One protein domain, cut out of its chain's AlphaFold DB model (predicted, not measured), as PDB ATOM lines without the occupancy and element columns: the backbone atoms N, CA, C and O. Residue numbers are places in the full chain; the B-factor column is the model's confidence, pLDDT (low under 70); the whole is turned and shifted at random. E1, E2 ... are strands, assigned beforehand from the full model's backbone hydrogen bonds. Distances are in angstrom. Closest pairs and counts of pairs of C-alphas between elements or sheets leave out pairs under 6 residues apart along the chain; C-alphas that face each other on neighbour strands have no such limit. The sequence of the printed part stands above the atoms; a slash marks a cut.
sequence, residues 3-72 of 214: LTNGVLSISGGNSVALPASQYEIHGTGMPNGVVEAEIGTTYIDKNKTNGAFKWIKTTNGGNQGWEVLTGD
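What this domain is: This is residues 3 to 72 of the 214 residues of an uncharacterized protein of Gemella haemolysans (UniProt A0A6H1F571). A strongly twisted sheet of four strands, E3, E4, E5 and E6, makes the body at one end, with the long link of residues 28 to 41 passing over one of its faces. At the far end lies a small separate hairpin, E1 and E2, strung to the body by the thin link of residues 18 to 23, and this arm makes most of the length of the whole. The printed part has 70 residues with no named helix and six named strands, E1 to E6 in that order along the chain; the four-strand sheet is mixed, in the order E3 E4 E5 E6, and the sheet of E1 and E2 is antiparallel. The class is all strand, though under half of the residues, 32 of 70, are in named elements. The whole is loose, with a radius of gyration of the C-alphas of 15.5 A, and the C-alphas span 51 by 25 by 16 A.

Where its parts are: In the larger sheet, E5 is the longest strand by residues, residues 52 to 61, and measures 20.3 A from first to last C-alpha. E5 bends by 63 degrees at residue 58. E6, residues 64 to 71, measures 18.5 A and ends with C-alpha 71 at (176.256, 203.260, 155.413). E4, residues 42 to 45, and E3, residues 24 to 27, each measure 10.1 A, and E3 begins with C-alpha 24 at (184.943, 214.565, 163.109). In the smaller sheet, E1, residues 7 to 9, measures 6.2 A and begins with C-alpha 7 at (191.505, 224.675, 176.494). E2, residues 15 to 17, measures 6.7 A.

How they stand to each other: E4, E5 and E6 form a meander, each strand the antiparallel neighbour of the one before. E5 and E6 are a hairpin, with 153 degrees between their directions; N 56 and O 67 are within hydrogen-bond range at 2.8 A, as are N 58 and O 65 at 2.9 A. The C-alphas of Ala 52 and Gly 71, which face each other, are 4.0 A apart. E4 and E5 are also a hairpin, at 141 degrees, with N 55 and O 43 within hydrogen-bond range at 2.8 A. The C-alphas of Thr 42 and Ile 56 face each other at 4.4 A. E3 is the parallel neighbour of E4, at 23 degrees, with N 25 and O 42 at 2.8 A and N 27 and O 44 at 3.0 A, both within hydrogen-bond range. E3 and E6 are the edge strands of this sheet and are apart from each other. From edge to edge the strands' lines turn by 88 degrees and the way across the sheet turns by 43 degrees. E1 and E2 are an antiparallel hairpin at 165 degrees, with N 8 and O 16 within hydrogen-bond range at 2.9 A. Residues 3 to 4 pair antiparallel with residues 7 to 8 of E1. E1 and E2 are both apart from E3, E4, E5 and E6.

The domain as a whole: The outline is a rod, and the two C-alphas farthest apart, those of Gly 12 and Asn 50, are 50.9 A from each other. The printed part runs from residue 3 to residue 72 and has no cut. The link from E3 to E4, residues 28 to 41, is long; those from E1 to E2 and from E5 to E6 are tight, and those from E2 to E3 and from E4 to E5 are short. The mean pLDDT of the printed part is 90.7, and the model's confidence is under 70 at residues 19 to 22, in the link from E2 to E3.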
ATOM      1  N   LEU A   3     191.697 220.056 181.419       84.44
ATOM      2  CA  LEU A   3     191.400 220.191 179.994       84.44
ATOM      3  C   LEU A   3     189.883 220.269 179.809       84.44
ATOM      4  O   LEU A   3     189.154 219.401 180.290       84.44
ATOM      5  N   THR A   4     189.392 221.301 179.128       81.19
ATOM      6  CA  THR A   4     187.959 221.467 178.843       81.19
ATOM      7  C   THR A   4     187.784 222.145 177.489       81.19
ATOM      8  O   THR A   4     188.357 223.205 177.266       81.19
ATOM      9  N   ASN A   5     187.021 221.534 176.573       77.81
ATOM     10  CA  ASN A   5     186.744 222.059 175.224       77.81
ATOM     11  C   ASN A   5     187.994 222.535 174.452       77.81
ATOM     12  O   ASN A   5     187.986 223.597 173.839       77.81
ATOM     13  N   GLY A   6     189.091 221.772 174.511       75.94
ATOM     14  CA  GLY A   6     190.344 222.128 173.833       75.94
ATOM     15  C   GLY A   6     191.154 223.236 174.515       75.94
ATOM     16  O   GLY A   6     192.183 223.637 173.987       75.94
ATOM     17  N   VAL A   7     190.743 223.711 175.693       85.38
ATOM     18  CA  VAL A   7     191.505 224.675 176.494       85.38
ATOM     19  C   VAL A   7     192.209 223.950 177.635       85.38
ATOM     20  O   VAL A   7     191.564 223.322 178.481       85.38
ATOM     21  N   LEU A   8     193.540 224.037 177.657       89.38
ATOM     22  CA  LEU A   8     194.366 223.577 178.767       89.38
ATOM     23  C   LEU A   8     194.504 224.703 179.794       89.38
ATOM     24  O   LEU A   8     195.129 225.722 179.506       89.38
ATOM     25  N   SER A   9     193.980 224.495 181.000       91.12
ATOM     26  CA  SER A   9     194.107 225.423 182.127       91.12
ATOM     27  C   SER A   9     195.114 224.899 183.150       91.12
ATOM     28  O   SER A   9     195.035 223.754 183.609       91.12
ATOM     29  N   ILE A  10     196.059 225.747 183.552       91.06
ATOM     30  CA  ILE A  10     197.034 225.463 184.613       91.06
ATOM     31  C   ILE A  10     196.686 226.244 185.882       91.06
ATOM     32  O   ILE A  10     196.117 227.333 185.845       91.06
ATOM     33  N   SER A  11     196.993 225.649 187.037       81.19
ATOM     34  CA  SER A  11     196.791 226.290 188.338       81.19
ATOM     35  C   SER A  11     197.575 227.601 188.380       81.19
ATOM     36  O   SER A  11     198.777 227.592 188.121       81.19
ATOM     37  N   GLY A  12     196.892 228.707 188.675       84.00
ATOM     38  CA  GLY A  12     197.458 230.058 188.575       84.00
ATOM     39  C   GLY A  12     196.827 230.937 187.488       84.00
ATOM     40  O   GLY A  12     197.259 232.069 187.321       84.00
ATOM     41  N   GLY A  13     195.802 230.454 186.772       81.75
ATOM     42  CA  GLY A  13     194.953 231.287 185.904       81.75
ATOM     43  C   GLY A  13     195.398 231.395 184.445       81.75
ATOM     44  O   GLY A  13     194.686 231.989 183.642       81.75
ATOM     45  N   ASN A  14     196.527 230.787 184.072       89.62
ATOM     46  CA  ASN A  14     196.953 230.723 182.675       89.62
ATOM     47  C   ASN A  14     196.182 229.626 181.921       89.62
ATOM     48  O   ASN A  14     195.982 228.518 182.435       89.62
ATOM     49  N   SER A  15     195.802 229.918 180.679       88.62
ATOM     50  CA  SER A  15     195.145 228.969 179.778       88.62
ATOM     51  C   SER A  15     195.710 229.059 178.364       88.62
ATOM     52  O   SER A  15     195.983 230.157 177.882       88.62
ATOM     53  N   VAL A  16     195.827 227.919 177.685       88.62
ATOM     54  CA  VAL A  16     196.213 227.827 176.268       88.62
ATOM     55  C   VAL A  16     195.090 227.142 175.500       88.62
ATOM     56  O   VAL A  16     194.682 226.034 175.855       88.62
ATOM     57  N   ALA A  17     194.595 227.791 174.444       82.50
ATOM     58  CA  ALA A  17     193.748 227.133 173.457       82.50
ATOM     59  C   ALA A  17     194.627 226.194 172.625       82.50
ATOM     60  O   ALA A  17     195.559 226.634 171.951       82.50
ATOM     61  N   LEU A  18     194.360 224.896 172.713       77.88
ATOM     62  CA  LEU A  18     195.018 223.910 171.874       77.88
ATOM     63  C   LEU A  18     194.415 224.002 170.464       77.88
ATOM     64  O   LEU A  18     193.203 224.208 170.344       77.88
ATOM     65  N   PRO A  19     195.210 223.838 169.393       63.16
ATOM     66  CA  PRO A  19     194.657 223.676 168.058       63.16
ATOM     67  C   PRO A  19     193.746 222.442 168.057       63.16
ATOM     68  O   PRO A  19     194.200 221.304 168.158       63.16
ATOM     69  N   ALA A  20     192.435 222.677 168.017       58.44
ATOM     70  CA  ALA A  20     191.439 221.624 167.954       58.44
ATOM     71  C   ALA A  20     191.262 221.226 166.488       58.44
ATOM     72  O   ALA A  20     190.422 221.778 165.780       58.44
ATOM     73  N   SER A  21     192.058 220.269 166.022       60.16
ATOM     74  CA  SER A  21     191.757 219.567 164.779       60.16
ATOM     75  C   SER A  21     190.466 218.776 164.996       60.16
ATOM     76  O   SER A  21     190.463 217.736 165.657       60.16
ATOM     77  N   GLN A  22     189.333 219.289 164.513       64.44
ATOM     78  CA  GLN A  22     188.085 218.530 164.528       64.44
ATOM     79  C   GLN A  22     188.144 217.482 163.417       64.44
ATOM     80  O   GLN A  22     187.692 217.705 162.302       64.44
ATOM     81  N   TYR A  23     188.708 216.318 163.738       81.81
ATOM     82  CA  TYR A  23     188.747 215.168 162.831       81.81
ATOM     83  C   TYR A  23     187.366 214.527 162.609       81.81
ATOM     84  O   TYR A  23     187.237 213.608 161.801       81.81
ATOM     85  N   GLU A  24     186.326 214.988 163.310       92.50
ATOM     86  CA  GLU A  24     184.943 214.565 163.109       92.50
ATOM     87  C   GLU A  24     183.980 215.756 163.196       92.50
ATOM     88  O   GLU A  24     183.886 216.429 164.222       92.50
ATOM     89  N   ILE A  25     183.245 215.993 162.112       93.56
ATOM     90  CA  ILE A  25     182.216 217.025 161.981       93.56
ATOM     91  C   ILE A  25     180.842 216.367 162.134       93.56
ATOM     92  O   ILE A  25     180.622 215.251 161.673       93.56
ATOM     93  N   HIS A  26     179.888 217.050 162.764       94.75
ATOM     94  CA  HIS A  26     178.516 216.561 162.912       94.75
ATOM     95  C   HIS A  26     177.559 217.496 162.184       94.75
ATOM     96  O   HIS A  26     177.572 218.705 162.410       94.75
ATOM     97  N   GLY A  27     176.690 216.949 161.339       94.31
ATOM     98  CA  GLY A  27     175.742 217.748 160.571       94.31
ATOM     99  C   GLY A  27     174.521 216.954 160.130       94.31
ATOM    100  O   GLY A  27     174.196 215.914 160.702       94.31
ATOM    101  N   THR A  28     173.806 217.500 159.155       95.31
ATOM    102  CA  THR A  28     172.639 216.867 158.549       95.31
ATOM    103  C   THR A  28     172.821 216.830 157.037       95.31
ATOM    104  O   THR A  28     173.081 217.870 156.432       95.31
ATOM    105  N   GLY A  29     172.619 215.662 156.433       95.06
ATOM    106  CA  GLY A  29     172.723 215.472 154.989       95.06
ATOM    107  C   GLY A  29     174.101 215.017 154.511       95.06
ATOM    108  O   GLY A  29     175.013 214.746 155.287       95.06
ATOM    109  N   MET A  30     174.237 214.923 153.188       94.94
ATOM    110  CA  MET A  30     175.493 214.573 152.526       94.94
ATOM    111  C   MET A  30     176.495 215.737 152.639       94.94
ATOM    112  O   MET A  30     176.162 216.851 152.234       94.94
ATOM    113  N   PRO A  31     177.727 215.510 153.134       95.81
ATOM    114  CA  PRO A  31     178.725 216.573 153.264       95.81
ATOM    115  C   PRO A  31     179.359 216.970 151.924       95.81
ATOM    116  O   PRO A  31     179.896 218.072 151.801       95.81
ATOM    117  N   ASN A  32     179.302 216.098 150.910       95.12
ATOM    118  CA  ASN A  32     179.901 216.360 149.605       95.12
ATOM    119  C   ASN A  32     179.248 217.557 148.900       95.12
ATOM    120  O   ASN A  32     178.048 217.549 148.642       95.12
ATOM    121  N   GLY A  33     180.053 218.565 148.567       94.44
ATOM    122  CA  GLY A  33     179.608 219.833 147.986       94.44
ATOM    123  C   GLY A  33     179.054 220.842 148.993       94.44
ATOM    124  O   GLY A  33     178.649 221.926 148.585       94.44
ATOM    125  N   VAL A  34     179.063 220.519 150.290       94.94
ATOM    126  CA  VAL A  34     178.513 221.369 151.359       94.94
ATOM    127  C   VAL A  34     179.576 221.711 152.398       94.94
ATOM    128  O   VAL A  34     179.723 222.871 152.767       94.94
ATOM    129  N   VAL A  35     180.331 220.713 152.863       93.44
ATOM    130  CA  VAL A  35     181.282 220.846 153.972       93.44
ATOM    131  C   VAL A  35     182.711 220.806 153.442       93.44
ATOM    132  O   VAL A  35     183.150 219.796 152.887       93.44
ATOM    133  N   GLU A  36     183.444 221.900 153.630       93.62
ATOM    134  CA  GLU A  36     184.886 221.974 153.393       93.62
ATOM    135  C   GLU A  36     185.663 221.415 154.590       93.62
ATOM    136  O   GLU A  36     185.328 221.701 155.739       93.62
ATOM    137  N   ALA A  37     186.663 220.573 154.317       91.12
ATOM    138  CA  ALA A  37     187.521 219.963 155.331       91.12
ATOM    139  C   ALA A  37     188.812 219.404 154.710       91.12
ATOM    140  O   ALA A  37     188.857 219.118 153.511       91.12
ATOM    141  N   GLU A  38     189.832 219.187 155.540       91.75
ATOM    142  CA  GLU A  38     191.079 218.516 155.153       91.75
ATOM    143  C   GLU A  38     190.875 217.002 154.952       91.75
ATOM    144  O   GLU A  38     189.978 216.399 155.560       91.75
ATOM    145  N   ILE A  39     191.718 216.365 154.126       94.12
ATOM    146  CA  ILE A  39     191.744 214.897 153.966       94.12
ATOM    147  C   ILE A  39     191.851 214.212 155.335       94.12
ATOM    148  O   ILE A  39     192.582 214.653 156.217       94.12
ATOM    149  N   GLY A  40     191.131 213.103 155.502       92.94
ATOM    150  CA  GLY A  40     191.091 212.333 156.745       92.94
ATOM    151  C   GLY A  40     190.051 212.833 157.747       92.94
ATOM    152  O   GLY A  40     189.726 212.106 158.685       92.94
ATOM    153  N   THR A  41     189.461 214.014 157.526       94.75
ATOM    154  CA  THR A  41     188.311 214.467 158.316       94.75
ATOM    155  C   THR A  41     187.128 213.533 158.089       94.75
ATOM    156  O   THR A  41     186.829 213.136 156.962       94.75
ATOM    157  N   THR A  42     186.426 213.192 159.161       97.25
ATOM    158  CA  THR A  42     185.193 212.411 159.113       97.25
ATOM    159  C   THR A  42     183.970 213.283 159.358       97.25
ATOM    160  O   THR A  42     184.062 214.365 159.932       97.25
ATOM    161  N   TYR A  43     182.811 212.829 158.894       97.31
ATOM    162  CA  TYR A  43     181.549 213.538 159.074       97.31
ATOM    163  C   TYR A  43     180.433 212.564 159.459       97.31
ATOM    164  O   TYR A  43     180.278 211.520 158.823       97.31
ATOM    165  N   ILE A  44     179.653 212.911 160.481       98.00
ATOM    166  CA  ILE A  44     178.469 212.177 160.934       98.00
ATOM    167  C   ILE A  44     177.213 212.880 160.423       98.00
ATOM    168  O   ILE A  44     176.936 214.025 160.795       98.00
ATOM    169  N   ASP A  45     176.424 212.165 159.621       97.81
ATOM    170  CA  ASP A  45     175.078 212.593 159.251       97.81
ATOM    171  C   ASP A  45     174.069 212.114 160.301       97.81
ATOM    172  O   ASP A  45     173.735 210.927 160.394       97.81
ATOM    173  N   LYS A  46     173.535 213.064 161.071       96.81
ATOM    174  CA  LYS A  46     172.554 212.801 162.131       96.81
ATOM    175  C   LYS A  46     171.254 212.180 161.614       96.81
ATOM    176  O   LYS A  46     170.590 211.476 162.370       96.81
ATOM    177  N   ASN A  47     170.907 212.396 160.344       96.44
ATOM    178  CA  ASN A  47     169.675 211.873 159.751       96.44
ATOM    179  C   ASN A  47     169.868 210.549 159.007       96.44
ATOM    180  O   ASN A  47     168.879 209.962 158.567       96.44
ATOM    181  N   LYS A  48     171.110 210.067 158.864       96.31
ATOM    182  CA  LYS A  48     171.439 208.903 158.028       96.31
ATOM    183  C   LYS A  48     170.829 209.027 156.627       96.31
ATOM    184  O   LYS A  48     170.130 208.120 156.166       96.31
ATOM    185  N   THR A  49     171.022 210.169 155.973       96.94
ATOM    186  CA  THR A  49     170.411 210.485 154.677       96.94
ATOM    187  C   THR A  49     170.786 209.410 153.666       96.94
ATOM    188  O   THR A  49     171.951 209.040 153.527       96.94
ATOM    189  N   ASN A  50     169.780 208.840 153.002       96.88
ATOM    190  CA  ASN A  50     169.930 207.685 152.111       96.88
ATOM    191  C   ASN A  50     170.664 206.480 152.740       96.88
ATOM    192  O   ASN A  50     171.271 205.680 152.032       96.88
ATOM    193  N   GLY A  51     170.631 206.344 154.067       97.31
ATOM    194  CA  GLY A  51     171.306 205.278 154.803       97.31
ATOM    195  C   GLY A  51     172.788 205.519 155.108       97.31
ATOM    196  O   GLY A  51     173.391 204.686 155.782       97.31
ATOM    197  N   ALA A  52     173.392 206.625 154.661       97.88
ATOM    198  CA  ALA A  52     174.789 206.944 154.959       97.88
ATOM    199  C   ALA A  52     174.919 207.595 156.339       97.88
ATOM    200  O   ALA A  52     174.374 208.670 156.568       97.88
ATOM    201  N   PHE A  53     175.648 206.964 157.261       97.12
ATOM    202  CA  PHE A  53     175.823 207.468 158.628       97.12
ATOM    203  C   PHE A  53     177.138 208.226 158.810       97.12
ATOM    204  O   PHE A  53     177.144 209.317 159.377       97.12
ATOM    205  N   LYS A  54     178.249 207.655 158.329       97.88
ATOM    206  CA  LYS A  54     179.588 208.226 158.490       97.88
ATOM    207  C   LYS A  54     180.295 208.354 157.152       97.88
ATOM    208  O   LYS A  54     180.290 207.420 156.350       97.88
ATOM    209  N   TRP A  55     180.942 209.493 156.963       97.81
ATOM    210  CA  TRP A  55     181.697 209.861 155.774       97.81
ATOM    211  C   TRP A  55     183.157 210.142 156.130       97.81
ATOM    212  O   TRP A  55     183.466 210.455 157.283       97.81
ATOM    213  N   ILE A  56     184.039 210.059 155.141       97.19
ATOM    214  CA  ILE A  56     185.452 210.422 155.241       97.19
ATOM    215  C   ILE A  56     185.871 211.253 154.030       97.19
ATOM    216  O   ILE A  56     185.441 210.998 152.905       97.19
ATOM    217  N   LYS A  57     186.698 212.266 154.272       96.38
ATOM    218  CA  LYS A  57     187.325 213.078 153.239       96.38
ATOM    219  C   LYS A  57     188.526 212.339 152.658       96.38
ATOM    220  O   LYS A  57     189.490 212.094 153.382       96.38
ATOM    221  N   THR A  58     188.489 212.000 151.374       95.88
ATOM    222  CA  THR A  58     189.544 211.202 150.722       95.88
ATOM    223  C   THR A  58     190.418 212.015 149.770       95.88
ATOM    224  O   THR A  58     191.523 211.581 149.449       95.88
ATOM    225  N   THR A  59     189.985 213.212 149.353       94.50
ATOM    226  CA  THR A  59     190.740 214.059 148.412       94.50
ATOM    227  C   THR A  59     190.832 215.530 148.839       94.50
ATOM    228  O   THR A  59     190.004 216.041 149.599       94.50
ATOM    229  N   ASN A  60     191.852 216.229 148.323       88.19
ATOM    230  CA  ASN A  60     192.107 217.658 148.548       88.19
ATOM    231  C   ASN A  60     191.240 218.506 147.599       88.19
ATOM    232  O   ASN A  60     191.750 219.174 146.703       88.19
ATOM    233  N   GLY A  61     189.917 218.419 147.761       88.94
ATOM    234  CA  GLY A  61     188.922 219.010 146.857       88.94
ATOM    235  C   GLY A  61     188.058 220.122 147.463       88.94
ATOM    236  O   GLY A  61     186.926 220.309 147.016       88.94
ATOM    237  N   GLY A  62     188.512 220.812 148.515       91.25
ATOM    238  CA  GLY A  62     187.703 221.816 149.221       91.25
ATOM    239  C   GLY A  62     186.480 221.169 149.874       91.25
ATOM    240  O   GLY A  62     186.624 220.367 150.795       91.25
ATOM    241  N   ASN A  63     185.271 221.429 149.368       93.50
ATOM    242  CA  ASN A  63     184.038 220.767 149.822       93.50
ATOM    243  C   ASN A  63     183.678 219.464 149.066       93.50
ATOM    244  O   ASN A  63     182.716 218.794 149.435       93.50
ATOM    245  N   GLN A  64     184.470 219.042 148.074       96.06
ATOM    246  CA  GLN A  64     184.280 217.807 147.284       96.06
ATOM    247  C   GLN A  64     185.207 216.666 147.722       96.06
ATOM    248  O   GLN A  64     186.238 216.925 148.332       96.06
ATOM    249  N   GLY A  65     184.890 215.413 147.392       94.88
ATOM    250  CA  GLY A  65     185.748 214.260 147.712       94.88
ATOM    251  C   GLY A  65     185.420 213.594 149.045       94.88
ATOM    252  O   GLY A  65     186.315 213.145 149.760       94.88
ATOM    253  N   TRP A  66     184.141 213.604 149.414       96.56
ATOM    254  CA  TRP A  66     183.633 212.845 150.548       96.56
ATOM    255  C   TRP A  66     183.112 211.484 150.094       96.56
ATOM    256  O   TRP A  66     182.298 211.398 149.174       96.56
ATOM    257  N   GLU A  67     183.512 210.435 150.801       96.12
ATOM    258  CA  GLU A  67     183.069 209.062 150.570       96.12
ATOM    259  C   GLU A  67     182.377 208.499 151.810       96.12
ATOM    260  O   GLU A  67     182.667 208.903 152.939       96.12
ATOM    261  N   VAL A  68     181.447 207.562 151.619       97.12
ATOM    262  CA  VAL A  68     180.775 206.893 152.738       97.12
ATOM    263  C   VAL A  68     181.706 205.853 153.343       97.12
ATOM    264  O   VAL A  68     182.063 204.872 152.698       97.12
ATOM    265  N   LEU A  69     182.040 206.047 154.617       96.06
ATOM    266  CA  LEU A  69     182.800 205.100 155.426       96.06
ATOM    267  C   LEU A  69     181.884 204.058 156.084       96.06
ATOM    268  O   LEU A  69     182.264 202.905 156.273       96.06
ATOM    269  N   THR A  70     180.674 204.459 156.480       97.81
ATOM    270  CA  THR A  70     179.672 203.556 157.057       97.81
ATOM    271  C   THR A  70     178.282 203.957 156.598       97.81
ATOM    272  O   THR A  70     177.798 205.044 156.926       97.81
ATOM    273  N   GLY A  71     177.618 203.059 155.879       97.88
ATOM    274  CA  GLY A  71     176.256 203.260 155.413       97.88
ATOM    275  C   GLY A  71     175.539 201.950 155.127       97.88
ATOM    276  O   GLY A  71     176.148 200.943 154.769       97.88
ATOM    277  N   ASP A  72     174.222 201.986 155.270       98.56
ATOM    278  CA  ASP A  72     173.319 200.893 154.948       98.56
ATOM    279  C   ASP A  72     172.014 201.470 154.409       98.56
ATOM    280  O   ASP A  72     171.248 202.113 155.129       98.56
TER     281      ASP A  72